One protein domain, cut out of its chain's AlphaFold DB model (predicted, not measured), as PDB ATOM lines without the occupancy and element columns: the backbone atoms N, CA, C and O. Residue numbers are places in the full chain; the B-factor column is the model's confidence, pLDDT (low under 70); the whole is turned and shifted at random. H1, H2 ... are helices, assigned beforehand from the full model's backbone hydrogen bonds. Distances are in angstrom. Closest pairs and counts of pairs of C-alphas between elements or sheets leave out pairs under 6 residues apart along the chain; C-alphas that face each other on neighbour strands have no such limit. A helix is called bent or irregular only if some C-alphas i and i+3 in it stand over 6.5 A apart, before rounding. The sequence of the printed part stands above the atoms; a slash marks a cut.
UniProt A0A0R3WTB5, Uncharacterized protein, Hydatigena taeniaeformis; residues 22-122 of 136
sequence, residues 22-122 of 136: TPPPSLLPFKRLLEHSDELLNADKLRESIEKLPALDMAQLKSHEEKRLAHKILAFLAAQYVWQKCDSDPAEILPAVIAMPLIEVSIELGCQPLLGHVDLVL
ATOM      1  N   THR A  22     157.527 134.390 175.603       85.62
ATOM      2  CA  THR A  22     158.665 133.892 176.378       85.62
ATOM      3  C   THR A  22     159.429 132.902 175.496       85.62
ATOM      4  O   THR A  22     158.837 131.914 175.067       85.62
ATOM      5  N   PRO A  23     160.710 133.152 175.181       89.31
ATOM      6  CA  PRO A  23     161.475 132.257 174.326       89.31
ATOM      7  C   PRO A  23     161.611 130.880 174.995       89.31
ATOM      8  O   PRO A  23     161.913 130.820 176.194       89.31
ATOM      9  N   PRO A  24     161.442 129.781 174.242       92.81
ATOM     10  CA  PRO A  24     161.691 128.450 174.769       92.81
ATOM     11  C   PRO A  24     163.165 128.310 175.189       92.81
ATOM     12  O   PRO A  24     164.033 128.979 174.614       92.81
ATOM     13  N   PRO A  25     163.484 127.453 176.179       95.44
ATOM     14  CA  PRO A  25     164.840 127.321 176.708       95.44
ATOM     15  C   PRO A  25     165.914 127.072 175.643       95.44
ATOM     16  O   PRO A  25     166.987 127.676 175.716       95.44
ATOM     17  N   SER A  26     165.619 126.250 174.630       95.38
ATOM     18  CA  SER A  26     166.539 125.964 173.520       95.38
ATOM     19  C   SER A  26     166.888 127.196 172.674       95.38
ATOM     20  O   SER A  26     167.987 127.270 172.131       95.38
ATOM     21  N   LEU A  27     166.002 128.196 172.610       96.44
ATOM     22  CA  LEU A  27     166.183 129.421 171.826       96.44
ATOM     23  C   LEU A  27     166.931 130.525 172.597       96.44
ATOM     24  O   LEU A  27     167.421 131.484 172.001       96.44
ATOM     25  N   LEU A  28     167.061 130.401 173.924       96.94
ATOM     26  CA  LEU A  28     167.725 131.404 174.766       96.94
ATOM     27  C   LEU A  28     169.177 131.718 174.361       96.94
ATOM     28  O   LEU A  28     169.528 132.898 174.385       96.94
ATOM     29  N   PRO A  29     170.041 130.747 173.993       98.12
ATOM     30  CA  PRO A  29     171.401 131.043 173.542       98.12
ATOM     31  C   PRO A  29     171.429 131.925 172.289       98.12
ATOM     32  O   PRO A  29     172.166 132.906 172.252       98.12
ATOM     33  N   PHE A  30     170.566 131.624 171.317       98.12
ATOM     34  CA  PHE A  30     170.431 132.375 170.067       98.12
ATOM     35  C   PHE A  30     169.927 133.791 170.332       98.12
ATOM     36  O   PHE A  30     170.506 134.761 169.850       98.12
ATOM     37  N   LYS A  31     168.884 133.918 171.164       96.31
ATOM     38  CA  LYS A  31     168.353 135.218 171.578       96.31
ATOM     39  C   LYS A  31     169.428 136.070 172.251       96.31
ATOM     40  O   LYS A  31     169.589 137.227 171.884       96.31
ATOM     41  N   ARG A  32     170.172 135.503 173.208       97.38
ATOM     42  CA  ARG A  32     171.247 136.225 173.904       97.38
ATOM     43  C   ARG A  32     172.347 136.662 172.949       97.38
ATOM     44  O   ARG A  32     172.833 137.774 173.087       97.38
ATOM     45  N   LEU A  33     172.735 135.813 171.997       98.25
ATOM     46  CA  LEU A  33     173.733 136.186 170.996       98.25
ATOM     47  C   LEU A  33     173.238 137.358 170.142       98.25
ATOM     48  O   LEU A  33     173.979 138.316 169.958       98.25
ATOM     49  N   LEU A  34     171.975 137.328 169.699       96.75
ATOM     50  CA  LEU A  34     171.375 138.431 168.946       96.75
ATOM     51  C   LEU A  34     171.325 139.734 169.763       96.75
ATOM     52  O   LEU A  34     171.632 140.795 169.229       96.75
ATOM     53  N   GLU A  35     171.002 139.663 171.057       95.31
ATOM     54  CA  GLU A  35     170.979 140.830 171.958       95.31
ATOM     55  C   GLU A  35     172.351 141.496 172.146       95.31
ATOM     56  O   GLU A  35     172.397 142.688 172.419       95.31
ATOM     57  N   HIS A  36     173.449 140.755 171.972       96.75
ATOM     58  CA  HIS A  36     174.822 141.279 172.054       96.75
ATOM     59  C   HIS A  36     175.500 141.332 170.675       96.75
ATOM     60  O   HIS A  36     176.725 141.448 170.578       96.75
ATOM     61  N   SER A  37     174.726 141.205 169.591       96.25
ATOM     62  CA  SER A  37     175.285 141.072 168.244       96.25
ATOM     63  C   SER A  37     176.067 142.304 167.801       96.25
ATOM     64  O   SER A  37     177.097 142.143 167.155       96.25
ATOM     65  N   ASP A  38     175.661 143.507 168.213       95.50
ATOM     66  CA  ASP A  38     176.377 144.749 167.900       95.50
ATOM     67  C   ASP A  38     177.812 144.742 168.456       95.50
ATOM     68  O   ASP A  38     178.766 145.090 167.759       95.50
ATOM     69  N   GLU A  39     178.001 144.291 169.700       97.38
ATOM     70  CA  GLU A  39     179.327 144.163 170.319       97.38
ATOM     71  C   GLU A  39     180.183 143.119 169.591       97.38
ATOM     72  O   GLU A  39     181.368 143.341 169.335       97.38
ATOM     73  N   LEU A  40     179.576 141.992 169.212       97.75
ATOM     74  CA  LEU A  40     180.250 140.910 168.495       97.75
ATOM     75  C   LEU A  40     180.627 141.297 167.063       97.75
ATOM     76  O   LEU A  40     181.703 140.914 166.608       97.75
ATOM     77  N   LEU A  41     179.779 142.049 166.363       96.50
ATOM     78  CA  LEU A  41     180.057 142.586 165.032       96.50
ATOM     79  C   LEU A  41     181.226 143.572 165.087       96.50
ATOM     80  O   LEU A  41     182.186 143.419 164.337       96.50
ATOM     81  N   ASN A  42     181.203 144.512 166.037       95.94
ATOM     82  CA  ASN A  42     182.290 145.476 166.242       95.94
ATOM     83  C   ASN A  42     183.620 144.804 166.616       95.94
ATOM     84  O   ASN A  42     184.688 145.287 166.242       95.94
ATOM     85  N   ALA A  43     183.563 143.692 167.353       97.06
ATOM     86  CA  ALA A  43     184.732 142.906 167.737       97.06
ATOM     87  C   ALA A  43     185.148 141.856 166.693       97.06
ATOM     88  O   ALA A  43     186.099 141.119 166.947       97.06
ATOM     89  N   ASP A  44     184.442 141.758 165.564       96.25
ATOM     90  CA  ASP A  44     184.661 140.759 164.515       96.25
ATOM     91  C   ASP A  44     184.513 139.289 164.966       96.25
ATOM     92  O   ASP A  44     185.092 138.368 164.393       96.25
ATOM     93  N   LYS A  45     183.706 139.045 166.001       97.88
ATOM     94  CA  LYS A  45     183.545 137.741 166.669       97.88
ATOM     95  C   LYS A  45     182.192 137.078 166.439       97.88
ATOM     96  O   LYS A  45     181.935 136.015 167.010       97.88
ATOM     97  N   LEU A  46     181.307 137.679 165.644       98.25
ATOM     98  CA  LEU A  46     179.946 137.169 165.477       98.25
ATOM     99  C   LEU A  46     179.925 135.769 164.840       98.25
ATOM    100  O   LEU A  46     179.328 134.865 165.424       98.25
ATOM    101  N   ARG A  47     180.608 135.561 163.706       98.12
ATOM    102  CA  ARG A  47     180.715 134.255 163.025       98.12
ATOM    103  C   ARG A  47     181.212 133.155 163.968       98.12
ATOM    104  O   ARG A  47     180.528 132.150 164.142       98.12
ATOM    105  N   GLU A  48     182.327 133.399 164.664       97.94
ATOM    106  CA  GLU A  48     182.892 132.468 165.655       97.94
ATOM    107  C   GLU A  48     181.893 132.140 166.779       97.94
ATOM    108  O   GLU A  48     181.775 130.994 167.215       97.94
ATOM    109  N   SER A  49     181.154 133.143 167.256       98.38
ATOM    110  CA  SER A  49     180.168 132.964 168.326       98.38
ATOM    111  C   SER A  49     178.956 132.159 167.856       98.38
ATOM    112  O   SER A  49     178.448 131.332 168.611       98.38
ATOM    113  N   ILE A  50     178.511 132.369 166.612       98.38
ATOM    114  CA  ILE A  50     177.406 131.623 166.001       98.38
ATOM    115  C   ILE A  50     177.776 130.148 165.844       98.38
ATOM    116  O   ILE A  50     176.981 129.283 166.195       98.38
ATOM    117  N   GLU A  51     178.986 129.841 165.383       97.94
ATOM    118  CA  GLU A  51     179.451 128.458 165.201       97.94
ATOM    119  C   GLU A  51     179.549 127.670 166.516       97.94
ATOM    120  O   GLU A  51     179.467 126.443 166.513       97.94
ATOM    121  N   LYS A  52     179.671 128.371 167.650       98.12
ATOM    122  CA  LYS A  52     179.701 127.792 169.002       98.12
ATOM    123  C   LYS A  52     178.318 127.627 169.637       98.12
ATOM    124  O   LYS A  52     178.233 127.163 170.778       98.12
ATOM    125  N   LEU A  53     177.242 128.024 168.956       98.25
ATOM    126  CA  LEU A  53     175.889 127.845 169.478       98.25
ATOM    127  C   LEU A  53     175.562 126.350 169.649       98.25
ATOM    128  O   LEU A  53     176.005 125.513 168.860       98.25
ATOM    129  N   PRO A  54     174.771 125.986 170.673       97.56
ATOM    130  CA  PRO A  54     174.256 124.630 170.782       97.56
ATOM    131  C   PRO A  54     173.235 124.358 169.671       97.56
ATOM    132  O   PRO A  54     172.600 125.279 169.160       97.56
ATOM    133  N   ALA A  55     173.026 123.083 169.339       96.94
ATOM    134  CA  ALA A  55     171.946 122.694 168.436       96.94
ATOM    135  C   ALA A  55     170.579 123.132 168.998       96.94
ATOM    136  O   ALA A  55     170.301 122.951 170.187       96.94
ATOM    137  N   LEU A  56     169.729 123.700 168.138       97.06
ATOM    138  CA  LEU A  56     168.375 124.099 168.514       97.06
ATOM    139  C   LEU A  56     167.468 122.865 168.579       97.06
ATOM    140  O   LEU A  56     167.278 122.172 167.584       97.06
ATOM    141  N   ASP A  57     166.886 122.608 169.748       96.00
ATOM    142  CA  ASP A  57     165.849 121.587 169.912       96.00
ATOM    143  C   ASP A  57     164.509 122.111 169.374       96.00
ATOM    144  O   ASP A  57     163.802 122.871 170.049       96.00
ATOM    145  N   MET A  58     164.187 121.706 168.144       94.44
ATOM    146  CA  MET A  58     162.979 122.101 167.415       94.44
ATOM    147  C   MET A  58     161.692 121.598 168.077       94.44
ATOM    148  O   MET A  58     160.657 122.255 167.973       94.44
ATOM    149  N   ALA A  59     161.746 120.511 168.856       94.94
ATOM    150  CA  ALA A  59     160.575 119.984 169.562       94.94
ATOM    151  C   ALA A  59     160.055 120.933 170.663       94.94
ATOM    152  O   ALA A  59     158.927 120.779 171.145       94.94
ATOM    153  N   GLN A  60     160.853 121.930 171.065       93.56
ATOM    154  CA  GLN A  60     160.437 122.971 172.010       93.56
ATOM    155  C   GLN A  60     159.670 124.125 171.351       93.56
ATOM    156  O   GLN A  60     159.054 124.907 172.071       93.56
ATOM    157  N   LEU A  61     159.668 124.235 170.019       94.06
ATOM    158  CA  LEU A  61     158.923 125.262 169.286       94.06
ATOM    159  C   LEU A  61     157.492 124.771 169.021       94.06
ATOM    160  O   LEU A  61     157.208 124.157 167.993       94.06
ATOM    161  N   LYS A  62     156.567 124.996 169.958       92.31
ATOM    162  CA  LYS A  62     155.233 124.365 169.918       92.31
ATOM    163  C   LYS A  62     154.185 125.243 169.248       92.31
ATOM    164  O   LYS A  62     153.387 124.765 168.446       92.31
ATOM    165  N   SER A  63     154.175 126.521 169.593       91.56
ATOM    166  CA  SER A  63     153.199 127.501 169.120       91.56
ATOM    167  C   SER A  63     153.658 128.208 167.847       91.56
ATOM    168  O   SER A  63     154.846 128.266 167.527       91.56
ATOM    169  N   HIS A  64     152.703 128.787 167.116       90.38
ATOM    170  CA  HIS A  64     153.012 129.616 165.950       90.38
ATOM    171  C   HIS A  64     153.859 130.835 166.355       90.38
ATOM    172  O   HIS A  64     154.767 131.231 165.631       90.38
ATOM    173  N   GLU A  65     153.605 131.400 167.531       89.06
ATOM    174  CA  GLU A  65     154.311 132.553 168.079       89.06
ATOM    175  C   GLU A  65     155.765 132.213 168.449       89.06
ATOM    176  O   GLU A  65     156.672 132.967 168.097       89.06
ATOM    177  N   GLU A  66     156.017 131.054 169.070       92.88
ATOM    178  CA  GLU A  66     157.383 130.564 169.337       92.88
ATOM    179  C   GLU A  66     158.154 130.322 168.037       92.88
ATOM    180  O   GLU A  66     159.311 130.727 167.924       92.88
ATOM    181  N   LYS A  67     157.505 129.725 167.030       94.31
ATOM    182  CA  LYS A  67     158.102 129.504 165.704       94.31
ATOM    183  C   LYS A  67     158.413 130.824 165.002       94.31
ATOM    184  O   LYS A  67     159.496 130.980 164.449       94.31
ATOM    185  N   ARG A  68     157.518 131.816 165.071       93.69
ATOM    186  CA  ARG A  68     157.764 133.167 164.533       93.69
ATOM    187  C   ARG A  68     158.923 133.861 165.239       93.69
ATOM    188  O   ARG A  68     159.745 134.486 164.573       93.69
ATOM    189  N   LEU A  69     159.027 133.731 166.561       93.94
ATOM    190  CA  LEU A  69     160.160 134.263 167.315       93.94
ATOM    191  C   LEU A  69     161.476 133.576 166.920       93.94
ATOM    192  O   LEU A  69     162.480 134.265 166.736       93.94
ATOM    193  N   ALA A  70     161.467 132.251 166.758       96.00
ATOM    194  CA  ALA A  70     162.625 131.491 166.302       96.00
ATOM    195  C   ALA A  70     163.054 131.904 164.891       96.00
ATOM    196  O   ALA A  70     164.218 132.247 164.704       96.00
ATOM    197  N   HIS A  71     162.119 131.965 163.934       96.94
ATOM    198  CA  HIS A  71     162.386 132.431 162.571       96.94
ATOM    199  C   HIS A  71     163.024 133.819 162.576       96.94
ATOM    200  O   HIS A  71     164.093 133.990 162.001       96.94
ATOM    201  N   LYS A  72     162.441 134.778 163.310       95.44
ATOM    202  CA  LYS A  72     163.005 136.125 163.449       95.44
ATOM    203  C   LYS A  72     164.454 136.072 163.928       95.44
ATOM    204  O   LYS A  72     165.334 136.608 163.264       95.44
ATOM    205  N   ILE A  73     164.717 135.428 165.067       96.88
ATOM    206  CA  ILE A  73     166.066 135.385 165.653       96.88
ATOM    207  C   ILE A  73     167.062 134.742 164.682       96.88
ATOM    208  O   ILE A  73     168.127 135.302 164.436       96.88
ATOM    209  N   LEU A  74     166.707 133.594 164.105       98.06
ATOM    210  CA  LEU A  74     167.564 132.860 163.176       98.06
ATOM    211  C   LEU A  74     167.830 133.655 161.895       98.06
ATOM    212  O   LEU A  74     168.968 133.700 161.441       98.06
ATOM    213  N   ALA A  75     166.817 134.322 161.341       98.00
ATOM    214  CA  ALA A  75     166.944 135.128 160.134       98.00
ATOM    215  C   ALA A  75     167.814 136.377 160.355       98.00
ATOM    216  O   ALA A  75     168.633 136.711 159.498       98.00
ATOM    217  N   PHE A  76     167.695 137.033 161.515       97.69
ATOM    218  CA  PHE A  76     168.589 138.130 161.898       97.69
ATOM    219  C   PHE A  76     170.039 137.651 162.019       97.69
ATOM    220  O   PHE A  76     170.929 138.245 161.415       97.69
ATOM    221  N   LEU A  77     170.279 136.554 162.746       98.31
ATOM    222  CA  LEU A  77     171.623 135.990 162.899       98.31
ATOM    223  C   LEU A  77     172.212 135.528 161.564       98.31
ATOM    224  O   LEU A  77     173.393 135.749 161.315       98.31
ATOM    225  N   ALA A  78     171.399 134.936 160.687       98.38
ATOM    226  CA  ALA A  78     171.820 134.540 159.349       98.38
ATOM    227  C   ALA A  78     172.266 135.753 158.519       98.38
ATOM    228  O   ALA A  78     173.353 135.737 157.944       98.38
ATOM    229  N   ALA A  79     171.465 136.823 158.503       97.75
ATOM    230  CA  ALA A  79     171.804 138.052 157.790       97.75
ATOM    231  C   ALA A  79     173.097 138.683 158.332       97.75
ATOM    232  O   ALA A  79     173.982 139.038 157.555       97.75
ATOM    233  N   GLN A  80     173.243 138.770 159.656       97.75
ATOM    234  CA  GLN A  80     174.456 139.305 160.274       97.75
ATOM    235  C   GLN A  80     175.687 138.412 160.029       97.75
ATOM    236  O   GLN A  80     176.779 138.934 159.840       97.75
ATOM    237  N   TYR A  81     175.536 137.082 159.988       98.31
ATOM    238  CA  TYR A  81     176.634 136.152 159.685       98.31
ATOM    239  C   TYR A  81     177.170 136.360 158.264       98.31
ATOM    240  O   TYR A  81     178.382 136.507 158.069       98.31
ATOM    241  N   VAL A  82     176.263 136.405 157.276       97.94
ATOM    242  CA  VAL A  82     176.612 136.640 155.867       97.94
ATOM    243  C   VAL A  82     177.342 137.971 155.739       97.94
ATOM    244  O   VAL A  82     178.465 138.001 155.240       97.94
ATOM    245  N   TRP A  83     176.763 139.042 156.281       97.25
ATOM    246  CA  TRP A  83     177.222 140.413 156.058       97.25
ATOM    247  C   TRP A  83     178.140 140.981 157.145       97.25
ATOM    248  O   TRP A  83     178.375 142.185 157.147       97.25
ATOM    249  N   GLN A  84     178.703 140.164 158.045       95.88
ATOM    250  CA  GLN A  84     179.595 140.648 159.117       95.88
ATOM    251  C   GLN A  84     180.724 141.550 158.584       95.88
ATOM    252  O   GLN A  84     181.103 142.522 159.230       95.88
ATOM    253  N   LYS A  85     181.262 141.228 157.403       93.56
ATOM    254  CA  LYS A  85     182.346 141.964 156.737       93.56
ATOM    255  C   LYS A  85     181.850 142.939 155.663       93.56
ATOM    256  O   LYS A  85     182.639 143.386 154.825       93.56
ATOM    257  N   CYS A  86     180.558 143.256 155.663       90.75
ATOM    258  CA  CYS A  86     179.891 144.010 154.606       90.75
ATOM    259  C   CYS A  86     180.232 143.413 153.224       90.75
ATOM    260  O   CYS A  86     180.292 142.194 153.070       90.75
ATOM    261  N   ASP A  87     180.522 144.265 152.243       91.81
ATOM    262  CA  ASP A  87     180.800 143.856 150.863       91.81
ATOM    263  C   ASP A  87     182.226 143.314 150.656       91.81
ATOM    264  O   ASP A  87     182.574 142.913 149.549       91.81
ATOM    265  N   SER A  88     183.077 143.317 151.693       94.44
ATOM    266  CA  SER A  88     184.479 142.897 151.554       94.44
ATOM    267  C   SER A  88     184.685 141.383 151.621       94.44
ATOM    268  O   SER A  88     185.619 140.879 151.003       94.44
ATOM    269  N   ASP A  89     183.823 140.670 152.352       95.19
ATOM    270  CA  ASP A  89     183.879 139.210 152.517       95.19
ATOM    271  C   ASP A  89     182.500 138.658 152.943       95.19
ATOM    272  O   ASP A  89     182.304 138.294 154.108       95.19
ATOM    273  N   PRO A  90     181.489 138.654 152.057       96.31
ATOM    274  CA  PRO A  90     180.198 138.050 152.367       96.31
ATOM    275  C   PRO A  90     180.325 136.527 152.492       96.31
ATOM    276  O   PRO A  90     180.916 135.867 151.640       96.31
ATOM    277  N   ALA A  91     179.743 135.945 153.542       97.06
ATOM    278  CA  ALA A  91     179.786 134.495 153.722       97.06
ATOM    279  C   ALA A  91     178.845 133.799 152.723       97.06
ATOM    280  O   ALA A  91     177.636 134.029 152.744       97.06
ATOM    281  N   GLU A  92     179.377 132.904 151.893       96.75
ATOM    282  CA  GLU A  92     178.578 132.140 150.919       96.75
ATOM    283  C   GLU A  92     177.932 130.883 151.519       96.75
ATOM    284  O   GLU A  92     176.995 130.318 150.952       96.75
ATOM    285  N   ILE A  93     178.428 130.433 152.675       97.06
ATOM    286  CA  ILE A  93     177.971 129.220 153.354       97.06
ATOM    287  C   ILE A  93     177.549 129.583 154.772       97.06
ATOM    288  O   ILE A  93     178.338 130.102 155.559       97.06
ATOM    289  N   LEU A  94     176.297 129.275 155.105       97.75
ATOM    290  CA  LEU A  94     175.764 129.442 156.451       97.75
ATOM    291  C   LEU A  94     176.044 128.175 157.282       97.75
ATOM    292  O   LEU A  94     175.779 127.069 156.797       97.75
ATOM    293  N   PRO A  95     176.532 128.277 158.531       98.06
ATOM    294  CA  PRO A  95     176.772 127.106 159.362       98.06
ATOM    295  C   PRO A  95     175.462 126.381 159.687       98.06
ATOM    296  O   PRO A  95     174.421 127.002 159.930       98.06
ATOM    297  N   ALA A  96     175.525 125.048 159.749       97.94
ATOM    298  CA  ALA A  96     174.355 124.186 159.937       97.94
ATOM    299  C   ALA A  96     173.542 124.518 161.203       97.94
ATOM    300  O   ALA A  96     172.323 124.358 161.197       97.94
ATOM    301  N   VAL A  97     174.200 125.035 162.250       98.00
ATOM    302  CA  VAL A  97     173.574 125.445 163.520       98.00
ATOM    303  C   VAL A  97     172.532 126.560 163.360       98.00
ATOM    304  O   VAL A  97     171.623 126.656 164.179       98.00
ATOM    305  N   ILE A  98     172.618 127.365 162.294       97.88
ATOM    306  CA  ILE A  98     171.580 128.333 161.908       97.88
ATOM    307  C   ILE A  98     170.808 127.841 160.683       97.88
ATOM    308  O   ILE A  98     169.582 127.929 160.663       97.88
ATOM    309  N   ALA A  99     171.501 127.311 159.669       98.19
ATOM    310  CA  ALA A  99     170.895 126.987 158.377       98.19
ATOM    311  C   ALA A  99     169.771 125.950 158.496       98.19
ATOM    312  O   ALA A  99     168.678 126.157 157.971       98.19
ATOM    313  N   MET A 100     170.025 124.858 159.222       98.19
ATOM    314  CA  MET A 100     169.060 123.771 159.389       98.19
ATOM    315  C   MET A 100     167.793 124.221 160.128       98.19
ATOM    316  O   MET A 100     166.713 124.089 159.549       98.19
ATOM    317  N   PRO A 101     167.875 124.808 161.343       98.06
ATOM    318  CA  PRO A 101     166.670 125.240 162.044       98.06
ATOM    319  C   PRO A 101     165.933 126.375 161.323       98.06
ATOM    320  O   PRO A 101     164.705 126.425 161.386       98.06
ATOM    321  N   LEU A 102     166.642 127.265 160.614       98.50
ATOM    322  CA  LEU A 102     165.999 128.329 159.838       98.50
ATOM    323  C   LEU A 102     165.168 127.748 158.689       98.50
ATOM    324  O   LEU A 102     164.029 128.167 158.499       98.50
ATOM    325  N   ILE A 103     165.692 126.769 157.947       98.38
ATOM    326  CA  ILE A 103     164.933 126.087 156.888       98.38
ATOM    327  C   ILE A 103     163.714 125.377 157.477       98.38
ATOM    328  O   ILE A 103     162.603 125.556 156.979       98.38
ATOM    329  N   GLU A 104     163.906 124.610 158.546       98.12
ATOM    330  CA  GLU A 104     162.842 123.813 159.156       98.12
ATOM    331  C   GLU A 104     161.688 124.691 159.658       98.12
ATOM    332  O   GLU A 104     160.541 124.485 159.258       98.12
ATOM    333  N   VAL A 105     161.978 125.749 160.425       97.56
ATOM    334  CA  VAL A 105     160.930 126.666 160.906       97.56
ATOM    335  C   VAL A 105     160.257 127.428 159.760       97.56
ATOM    336  O   VAL A 105     159.062 127.712 159.823       97.56
ATOM    337  N   SER A 106     160.991 127.735 158.687       97.81
ATOM    338  CA  SER A 106     160.439 128.420 157.510       97.81
ATOM    339  C   SER A 106     159.441 127.551 156.756       97.81
ATOM    340  O   SER A 106     158.385 128.042 156.357       97.81
ATOM    341  N   ILE A 107     159.733 126.253 156.611       97.75
ATOM    342  CA  ILE A 107     158.818 125.278 156.006       97.75
ATOM    343  C   ILE A 107     157.531 125.192 156.828       97.75
ATOM    344  O   ILE A 107     156.440 125.286 156.266       97.75
ATOM    345  N   GLU A 108     157.639 125.076 158.153       95.94
ATOM    346  CA  GLU A 108     156.465 124.998 159.031       95.94
ATOM    347  C   GLU A 108     155.607 126.271 159.011       95.94
ATOM    348  O   GLU A 108     154.385 126.202 159.143       95.94
ATOM    349  N   LEU A 109     156.237 127.437 158.853       94.06
ATOM    350  CA  LEU A 109     155.563 128.734 158.775       94.06
ATOM    351  C   LEU A 109     155.089 129.100 157.360       94.06
ATOM    352  O   LEU A 109     154.422 130.128 157.202       94.06
ATOM    353  N   GLY A 110     155.444 128.304 156.347       95.12
ATOM    354  CA  GLY A 110     155.145 128.582 154.944       95.12
ATOM    355  C   GLY A 110     155.805 129.863 154.424       95.12
ATOM    356  O   GLY A 110     155.185 130.599 153.656       95.12
ATOM    357  N   CYS A 111     157.026 130.174 154.865       94.62
ATOM    358  CA  CYS A 111     157.779 131.355 154.436       94.62
ATOM    359  C   CYS A 111     159.183 131.008 153.925       94.62
ATOM    360  O   CYS A 111     159.607 129.856 153.935       94.62
ATOM    361  N   GLN A 112     159.887 132.013 153.404       96.31
ATOM    362  CA  GLN A 112     161.262 131.852 152.932       96.31
ATOM    363  C   GLN A 112     162.246 131.924 154.111       96.31
ATOM    364  O   GLN A 112     162.028 132.755 154.989       96.31
ATOM    365  N   PRO A 113     163.343 131.139 154.101       97.12
ATOM    366  CA  PRO A 113     164.369 131.129 155.148       97.12
ATOM    367  C   PRO A 113     165.322 132.321 155.027       97.12
ATOM    368  O   PRO A 113     166.525 132.170 154.824       97.12
ATOM    369  N   LEU A 114     164.769 133.527 155.099       96.06
ATOM    370  CA  LEU A 114     165.497 134.784 154.997       96.06
ATOM    371  C   LEU A 114     164.842 135.848 155.867       96.06
ATOM    372  O   LEU A 114     163.673 135.746 156.232       96.06
ATOM    373  N   LEU A 115     165.601 136.897 156.166       96.62
ATOM    374  CA  LEU A 115     165.094 138.030 156.922       96.62
ATOM    375  C   LEU A 115     164.081 138.812 156.081       96.62
ATOM    376  O   LEU A 115     164.444 139.445 155.089       96.62
ATOM    377  N   GLY A 116     162.807 138.755 156.468       94.06
ATOM    378  CA  GLY A 116     161.712 139.379 155.732       94.06
ATOM    379  C   GLY A 116     161.005 140.495 156.498       94.06
ATOM    380  O   GLY A 116     161.263 140.768 157.670       94.06
ATOM    381  N   HIS A 117     160.020 141.114 155.842       92.50
ATOM    382  CA  HIS A 117     159.159 142.137 156.453       92.50
ATOM    383  C   HIS A 117     158.430 141.631 157.714       92.50
ATOM    384  O   HIS A 117     158.212 142.382 158.668       92.50
ATOM    385  N   VAL A 118     158.074 140.341 157.743       89.12
ATOM    386  CA  VAL A 118     157.443 139.712 158.910       89.12
ATOM    387  C   VAL A 118     158.355 139.731 160.141       89.12
ATOM    388  O   VAL A 118     157.876 139.933 161.256       89.12
ATOM    389  N   ASP A 119     159.664 139.599 159.938       92.50
ATOM    390  CA  ASP A 119     160.676 139.566 160.996       92.50
ATOM    391  C   ASP A 119     161.093 140.971 161.418       92.50
ATOM    392  O   ASP A 119     161.150 141.265 162.607       92.50
ATOM    393  N   LEU A 120     161.347 141.849 160.442       90.88
ATOM    394  CA  LEU A 120     161.857 143.205 160.661       90.88
ATOM    395  C   LEU A 120     160.824 144.158 161.261       90.88
ATOM    396  O   LEU A 120     161.198 145.073 161.993       90.88
ATOM    397  N   VAL A 121     159.544 143.970 160.928       88.88
ATOM    398  CA  VAL A 121     158.477 144.931 161.247       88.88
ATOM    399  C   VAL A 121     157.361 144.254 162.028       88.88
ATOM    400  O   VAL A 121     157.125 144.581 163.195       88.88
ATOM    401  N   LEU A 122     156.687 143.275 161.413       88.69
ATOM    402  CA  LEU A 122     155.420 142.753 161.944       88.69
ATOM    403  C   LEU A 122     155.570 141.998 163.270       88.69
ATOM    404  O   LEU A 122     154.618 141.942 164.046       88.69
TER     405      LEU A 122
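AT A GLANCE: This is residues 22 to 122 of the 136 residues of an uncharacterized protein of Hydatigena taeniaeformis (UniProt A0A0R3WTB5). One long helix, H4, forms the core, and shorter helices pack round it: H1 crosses it on one side, H5 folds back along another side to make a helical hairpin with it, H6 sits over residues 68 to 75, and H3 packs on residues 77 to 81. H2 turns the chain from H1 into H3, and a long loop, residues 52 to 63, leads from H3 back to the beginning of H4. The printed part has 101 residues with six named helices, H1 to H6 in order, and no named strand; the class is all helix. It is compact, with a radius of gyration of the C-alphas of 12.8 A, and elongated in outline, spanning 38 by 24 by 24 A.

IN THESE COORDINATES: H1, residues 25 to 35, begins with C-alpha 25 at (164.840, 127.321, 176.708) and is 15.6 A long; it is irregular, with C-alphas 26 and 29 being 7.0 A apart. H2 is residues 37 to 42, and H3 is residues 46 to 51. H4, residues 64 to 83, runs 28.3 A from C-alpha 64 at (153.012, 129.616, 165.950). H5, residues 96 to 109, is 19.4 A long and neither bent nor irregular, but only just: C-alphas 97 and 100 are 6.3 A apart. H6, residues 117 to 122, is 6.7 A long and ends with C-alpha 122 at (155.420, 142.753, 161.944).

HOW THE PARTS SIT: H4 is the hub, touching four other helices. With residues 70 to 77 alone it touches H1, closest at the C-alphas of Lys 31 and Ile 73, 6.4 A, at a steep tilt of 41 degrees, the same way. H3 touches H4 at residues 77 to 81 alone, closest at the C-alphas of Arg 47 and Tyr 81, 5.6 A. H2 and H3 only just touch, only at the corner, with 3 pairs of C-alphas within 8 A; the closest are those of Leu 40 and Leu 46, 4.8 A. H2 and H4 are near each other. H4 and H5 form a helical hairpin at a steep tilt of 41 degrees, closest at the C-alphas of Leu 74 and Leu 102, 5.8 A. H6 touches H4 closest at the C-alphas of Lys 72 and Asp 119, 4.8 A. H1 and H5 are apart. Every O i to N i+4 pair is within hydrogen-bond range in H2, H3 and H4, against 5 of 7 in H1, 9 of 10 in H5 and 1 of 2 in H6.

THE WHOLE: The two C-alphas farthest apart, those of Lys 62 and Ser 88, are 39.2 A from each other. The links from H3 to H4 and from H4 to H5 are long, 12 residues each. The printed part has no cut. Its mean pLDDT is 95.8, and no printed residue is under 70.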